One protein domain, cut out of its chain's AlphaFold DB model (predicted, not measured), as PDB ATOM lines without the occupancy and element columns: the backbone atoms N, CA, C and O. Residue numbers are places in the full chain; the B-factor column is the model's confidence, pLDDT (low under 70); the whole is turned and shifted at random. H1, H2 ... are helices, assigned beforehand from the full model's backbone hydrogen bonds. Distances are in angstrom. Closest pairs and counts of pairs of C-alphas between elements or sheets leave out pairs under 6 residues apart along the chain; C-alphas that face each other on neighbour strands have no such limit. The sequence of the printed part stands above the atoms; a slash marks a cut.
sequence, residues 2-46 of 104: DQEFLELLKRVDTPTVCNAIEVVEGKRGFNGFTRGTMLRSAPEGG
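What this domain is: This is residues 2 to 46 of the 104 residues of an uncharacterized protein of Labrenzia sp. THAF187b (UniProt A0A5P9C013). Two helices, H1 and then H2, meet near their ends at an open corner, and a long tail, residues 26 to 46, folds back from the far end of H2 and sweeps past the corner to the other side. Residues 2 to 8, of which 3 to 8 belong to H1, stick out at one side, and residues 34 to 45 of the tail stand free as well. The printed part has 45 residues with two named helices, H1 and H2 in that order, and no named strand; the class is all helix, though under half of the residues, 21 of 45, are in named elements. The whole is loose, with a radius of gyration of the C-alphas of 12.8 A, and flat, with spans of 35 by 30 by 13 A.

How they stand to each other: H1, residues 3 to 11, and H2, residues 14 to 25, are joined by a tight link of 2 residues. They are close but not clearly touching: their closest C-alphas, those of Leu 9 and Val 17, are 7.7 A apart. Their lines stand at a steep tilt of 59 degrees, and they run opposite ways. In H2 every O i to N i+4 pair is within hydrogen-bond range; in H1 it is 4 of 5.

Where its parts are: H1 begins with C-alpha 3 at (41.272, 2.102, 49.169) and is 12.9 A long from first to last C-alpha. H2 begins with C-alpha 14 at (24.165, 8.653, 47.147), ends with C-alpha 25 at (19.640, -7.441, 46.901), and is 16.7 A long.

The domain as a whole: The two C-alphas farthest apart, those of Gly 26 and Ser 41, are 35.6 A apart. The printed part has no cut. Its mean pLDDT is 91.3, and no printed residue is under 70.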
ATOM      1  N   ASP A   2      39.041  -1.836  51.032       92.19
ATOM      2  CA  ASP A   2      40.238  -1.384  50.327       92.19
ATOM      3  C   ASP A   2      40.078   0.072  49.853       92.19
ATOM      4  O   ASP A   2      38.981   0.643  49.839       92.19
ATOM      5  N   GLN A   3      41.213   0.692  49.536       92.62
ATOM      6  CA  GLN A   3      41.272   2.102  49.169       92.62
ATOM      7  C   GLN A   3      40.585   2.380  47.826       92.62
ATOM      8  O   GLN A   3      40.006   3.448  47.651       92.62
ATOM      9  N   GLU A   4      40.634   1.435  46.888       95.81
ATOM     10  CA  GLU A   4      40.046   1.594  45.558       95.81
ATOM     11  C   GLU A   4      38.523   1.700  45.649       95.81
ATOM     12  O   GLU A   4      37.926   2.624  45.092       95.81
ATOM     13  N   PHE A   5      37.898   0.822  46.436       94.31
ATOM     14  CA  PHE A   5      36.460   0.846  46.650       94.31
ATOM     15  C   PHE A   5      36.005   2.121  47.375       94.31
ATOM     16  O   PHE A   5      34.995   2.719  46.999       94.31
ATOM     17  N   LEU A   6      36.777   2.603  48.357       93.75
ATOM     18  CA  LEU A   6      36.507   3.884  49.024       93.75
ATOM     19  C   LEU A   6      36.543   5.069  48.049       93.75
ATOM     20  O   LEU A   6      35.664   5.931  48.096       93.75
ATOM     21  N   GLU A   7      37.543   5.126  47.170       94.31
ATOM     22  CA  GLU A   7      37.666   6.201  46.181       94.31
ATOM     23  C   GLU A   7      36.589   6.131  45.098       94.31
ATOM     24  O   GLU A   7      36.106   7.174  44.652       94.31
ATOM     25  N   LEU A   8      36.155   4.929  44.711       95.12
ATOM     26  CA  LEU A   8      35.014   4.753  43.816       95.12
ATOM     27  C   LEU A   8      33.732   5.312  44.442       95.12
ATOM     28  O   LEU A   8      33.048   6.121  43.815       95.12
ATOM     29  N   LEU A   9      33.433   4.931  45.688       95.25
ATOM     30  CA  LEU A   9      32.224   5.373  46.389       95.25
ATOM     31  C   LEU A   9      32.168   6.898  46.573       95.25
ATOM     32  O   LEU A   9      31.086   7.471  46.545       95.25
ATOM     33  N   LYS A  10      33.314   7.578  46.712       94.06
ATOM     34  CA  LYS A  10      33.368   9.051  46.803       94.06
ATOM     35  C   LYS A  10      33.020   9.770  45.494       94.06
ATOM     36  O   LYS A  10      32.719  10.962  45.528       94.06
ATOM     37  N   ARG A  11      33.109   9.089  44.346       94.44
ATOM     38  CA  ARG A  11      32.868   9.669  43.011       94.44
ATOM     39  C   ARG A  11      31.439   9.481  42.513       94.44
ATOM     40  O   ARG A  11      31.072  10.091  41.513       94.44
ATOM     41  N   VAL A  12      30.656   8.641  43.182       93.88
ATOM     42  CA  VAL A  12      29.258   8.367  42.842       93.88
ATOM     43  C   VAL A  12      28.330   9.060  43.832       93.88
ATOM     44  O   VAL A  12      28.642   9.205  45.012       93.88
ATOM     45  N   ASP A  13      27.180   9.520  43.351       92.31
ATOM     46  CA  ASP A  13      26.167  10.131  44.205       92.31
ATOM     47  C   ASP A  13      25.448   9.084  45.079       92.31
ATOM     48  O   ASP A  13      25.381   7.895  44.754       92.31
ATOM     49  N   THR A  14      24.889   9.529  46.212       91.31
ATOM     50  CA  THR A  14      24.165   8.653  47.147       91.31
ATOM     51  C   THR A  14      23.014   7.879  46.482       91.31
ATOM     52  O   THR A  14      22.934   6.673  46.719       91.31
ATOM     53  N   PRO A  15      22.148   8.486  45.636       92.31
ATOM     54  CA  PRO A  15      21.128   7.736  44.896       92.31
ATOM     55  C   PRO A  15      21.678   6.583  44.046       92.31
ATOM     56  O   PRO A  15      21.111   5.493  44.070       92.31
ATOM     57  N   THR A  16      22.793   6.781  43.341       94.50
ATOM     58  CA  THR A  16      23.445   5.729  42.547       94.50
ATOM     59  C   THR A  16      23.874   4.547  43.419       94.50
ATOM     60  O   THR A  16      23.632   3.395  43.053       94.50
ATOM     61  N   VAL A  17      24.437   4.807  44.605       94.25
ATOM     62  CA  VAL A  17      24.793   3.748  45.571       94.25
ATOM     63  C   VAL A  17      23.547   3.013  46.075       94.25
ATOM     64  O   VAL A  17      23.533   1.783  46.089       94.25
ATOM     65  N   CYS A  18      22.482   3.736  46.436       93.50
ATOM     66  CA  CYS A  18      21.210   3.138  46.859       93.50
ATOM     67  C   CYS A  18      20.627   2.209  45.783       93.50
ATOM     68  O   CYS A  18      20.234   1.084  46.087       93.50
ATOM     69  N   ASN A  19      20.623   2.649  44.522       93.50
ATOM     70  CA  ASN A  19      20.137   1.853  43.395       93.50
ATOM     71  C   ASN A  19      20.979   0.585  43.191       93.50
ATOM     72  O   ASN A  19      20.434  -0.485  42.931       93.50
ATOM     73  N   ALA A  20      22.305   0.681  43.329       94.12
ATOM     74  CA  ALA A  20      23.188  -0.478  43.227       94.12
ATOM     75  C   ALA A  20      22.896  -1.522  44.318       94.12
ATOM     76  O   ALA A  20      22.924  -2.719  44.035       94.12
ATOM     77  N   ILE A  21      22.562  -1.087  45.540       94.31
ATOM     78  CA  ILE A  21      22.153  -1.995  46.620       94.31
ATOM     79  C   ILE A  21      20.872  -2.744  46.237       94.31
ATOM     80  O   ILE A  21      20.839  -3.961  46.365       94.31
ATOM     81  N   GLU A  22      19.854  -2.061  45.702       93.88
ATOM     82  CA  GLU A  22      18.618  -2.722  45.243       93.88
ATOM     83  C   GLU A  22      18.889  -3.806  44.190       93.88
ATOM     84  O   GLU A  22      18.312  -4.894  44.244       93.88
ATOM     85  N   VAL A  23      19.797  -3.524  43.248       95.06
ATOM     86  CA  VAL A  23      20.209  -4.485  42.216       95.06
ATOM     87  C   VAL A  23      20.868  -5.714  42.845       95.06
ATOM     88  O   VAL A  23      20.510  -6.836  42.495       95.06
ATOM     89  N   VAL A  24      21.797  -5.517  43.785       93.81
ATOM     90  CA  VAL A  24      22.508  -6.613  44.469       93.81
ATOM     91  C   VAL A  24      21.571  -7.424  45.370       93.81
ATOM     92  O   VAL A  24      21.683  -8.645  45.428       93.81
ATOM     93  N   GLU A  25      20.629  -6.772  46.052       94.06
ATOM     94  CA  GLU A  25      19.640  -7.441  46.901       94.06
ATOM     95  C   GLU A  25      18.522  -8.131  46.100       94.06
ATOM     96  O   GLU A  25      17.752  -8.909  46.667       94.06
ATOM     97  N   GLY A  26      18.399  -7.847  44.798       92.94
ATOM     98  CA  GLY A  26      17.368  -8.415  43.929       92.94
ATOM     99  C   GLY A  26      15.943  -7.971  44.281       92.94
ATOM    100  O   GLY A  26      14.977  -8.631  43.893       92.94
ATOM    101  N   LYS A  27      15.787  -6.871  45.027       90.50
ATOM    102  CA  LYS A  27      14.489  -6.334  45.457       90.50
ATOM    103  C   LYS A  27      14.477  -4.813  45.377       90.50
ATOM    104  O   LYS A  27      15.490  -4.152  45.569       90.50
ATOM    105  N   ARG A  28      13.288  -4.258  45.142       85.06
ATOM    106  CA  ARG A  28      13.053  -2.811  45.206       85.06
ATOM    107  C   ARG A  28      12.770  -2.374  46.640       85.06
ATOM    108  O   ARG A  28      12.224  -3.151  47.424       85.06
ATOM    109  N   GLY A  29      13.038  -1.108  46.934       80.31
ATOM    110  CA  GLY A  29      12.671  -0.477  48.196       80.31
ATOM    111  C   GLY A  29      13.803  -0.449  49.212       80.31
ATOM    112  O   GLY A  29      13.529  -0.555  50.410       80.31
ATOM    113  N   PHE A  30      15.053  -0.293  48.762       87.06
ATOM    114  CA  PHE A  30      16.129   0.066  49.677       87.06
ATOM    115  C   PHE A  30      15.706   1.329  50.429       87.06
ATOM    116  O   PHE A  30      15.272   2.310  49.833       87.06
ATOM    117  N   ASN A  31      15.764   1.290  51.756       89.62
ATOM    118  CA  ASN A  31      15.233   2.350  52.608       89.62
ATOM    119  C   ASN A  31      16.210   2.751  53.723       89.62
ATOM    120  O   ASN A  31      15.800   3.407  54.683       89.62
ATOM    121  N   GLY A  32      17.486   2.376  53.571       89.81
ATOM    122  CA  GLY A  32      18.594   2.665  54.484       89.81
ATOM    123  C   GLY A  32      19.233   4.040  54.274       89.81
ATOM    124  O   GLY A  32      20.434   4.191  54.474       89.81
ATOM    125  N   PHE A  33      18.454   5.031  53.841       90.19
ATOM    126  CA  PHE A  33      18.896   6.412  53.649       90.19
ATOM    127  C   PHE A  33      18.119   7.369  54.562       90.19
ATOM    128  O   PHE A  33      16.993   7.087  54.983       90.19
ATOM    129  N   THR A  34      18.708   8.527  54.856       89.00
ATOM    130  CA  THR A  34      18.071   9.567  55.672       89.00
ATOM    131  C   THR A  34      16.834  10.130  54.966       89.00
ATOM    132  O   THR A  34      16.898  10.506  53.800       89.00
ATOM    133  N   ARG A  35      15.695  10.204  55.672       86.38
ATOM    134  CA  ARG A  35      14.403  10.674  55.121       86.38
ATOM    135  C   ARG A  35      14.157  12.181  55.281       86.38
ATOM    136  O   ARG A  35      13.152  12.684  54.792       86.38
ATOM    137  N   GLY A  36      15.061  12.888  55.956       84.88
ATOM    138  CA  GLY A  36      15.076  14.346  56.076       84.88
ATOM    139  C   GLY A  36      16.295  14.950  55.382       84.88
ATOM    140  O   GLY A  36      17.307  14.274  55.184       84.88
ATOM    141  N   THR A  37      16.206  16.230  55.021       84.38
ATOM    142  CA  THR A  37      17.335  16.959  54.435       84.38
ATOM    143  C   THR A  37      18.452  17.096  55.465       84.38
ATOM    144  O   THR A  37      18.333  17.855  56.423       84.38
ATOM    145  N   MET A  38      19.559  16.386  55.250       84.38
ATOM    146  CA  MET A  38      20.787  16.614  56.007       84.38
ATOM    147  C   MET A  38      21.373  17.975  55.631       84.38
ATOM    148  O   MET A  38      21.723  18.209  54.473       84.38
ATOM    149  N   LEU A  39      21.506  18.865  56.614       88.88
ATOM    150  CA  LEU A  39      22.190  20.140  56.432       88.88
ATOM    151  C   LEU A  39      23.699  19.930  56.560       88.88
ATOM    152  O   LEU A  39      24.183  19.333  57.520       88.88
ATOM    153  N   ARG A  40      24.448  20.417  55.571       89.62
ATOM    154  CA  ARG A  40      25.907  20.305  55.533       89.62
ATOM    155  C   ARG A  40      26.533  21.598  56.033       89.62
ATOM    156  O   ARG A  40      26.302  22.647  55.443       89.62
ATOM    157  N   SER A  41      27.365  21.507  57.066       91.94
ATOM    158  CA  SER A  41      28.156  22.643  57.557       91.94
ATOM    159  C   SER A  41      29.367  22.970  56.673       91.94
ATOM    160  O   SER A  41      29.828  24.102  56.702       91.94
ATOM    161  N   ALA A  42      29.843  22.010  55.865       92.50
ATOM    162  CA  ALA A  42      30.925  22.175  54.883       92.50
ATOM    163  C   ALA A  42      30.480  21.688  53.481       92.50
ATOM    164  O   ALA A  42      30.718  20.526  53.104       92.50
ATOM    165  N   PRO A  43      29.749  22.517  52.712       88.56
ATOM    166  CA  PRO A  43      29.246  22.160  51.381       88.56
ATOM    167  C   PRO A  43      30.349  21.821  50.365       88.56
ATOM    168  O   PRO A  43      30.165  20.939  49.527       88.56
ATOM    169  N   GLU A  44      31.507  22.465  50.472       92.94
ATOM    170  CA  GLU A  44      32.676  22.275  49.608       92.94
ATOM    171  C   GLU A  44      33.440  20.964  49.862       92.94
ATOM    172  O   GLU A  44      34.220  20.534  49.017       92.94
ATOM    173  N   GLY A  45      33.183  20.278  50.982       88.88
ATOM    174  CA  GLY A  45      33.915  19.074  51.402       88.88
ATOM    175  C   GLY A  45      33.637  17.787  50.607       88.88
ATOM    176  O   GLY A  45      34.168  16.738  50.958       88.88
ATOM    177  N   GLY A  46      32.803  17.829  49.560       89.50
ATOM    178  CA  GLY A  46      32.486  16.650  48.738       89.50
ATOM    179  C   GLY A  46      31.703  15.550  49.476       89.50
ATOM    180  O   GLY A  46      31.076  15.814  50.503       89.50
TER     181      GLY A  46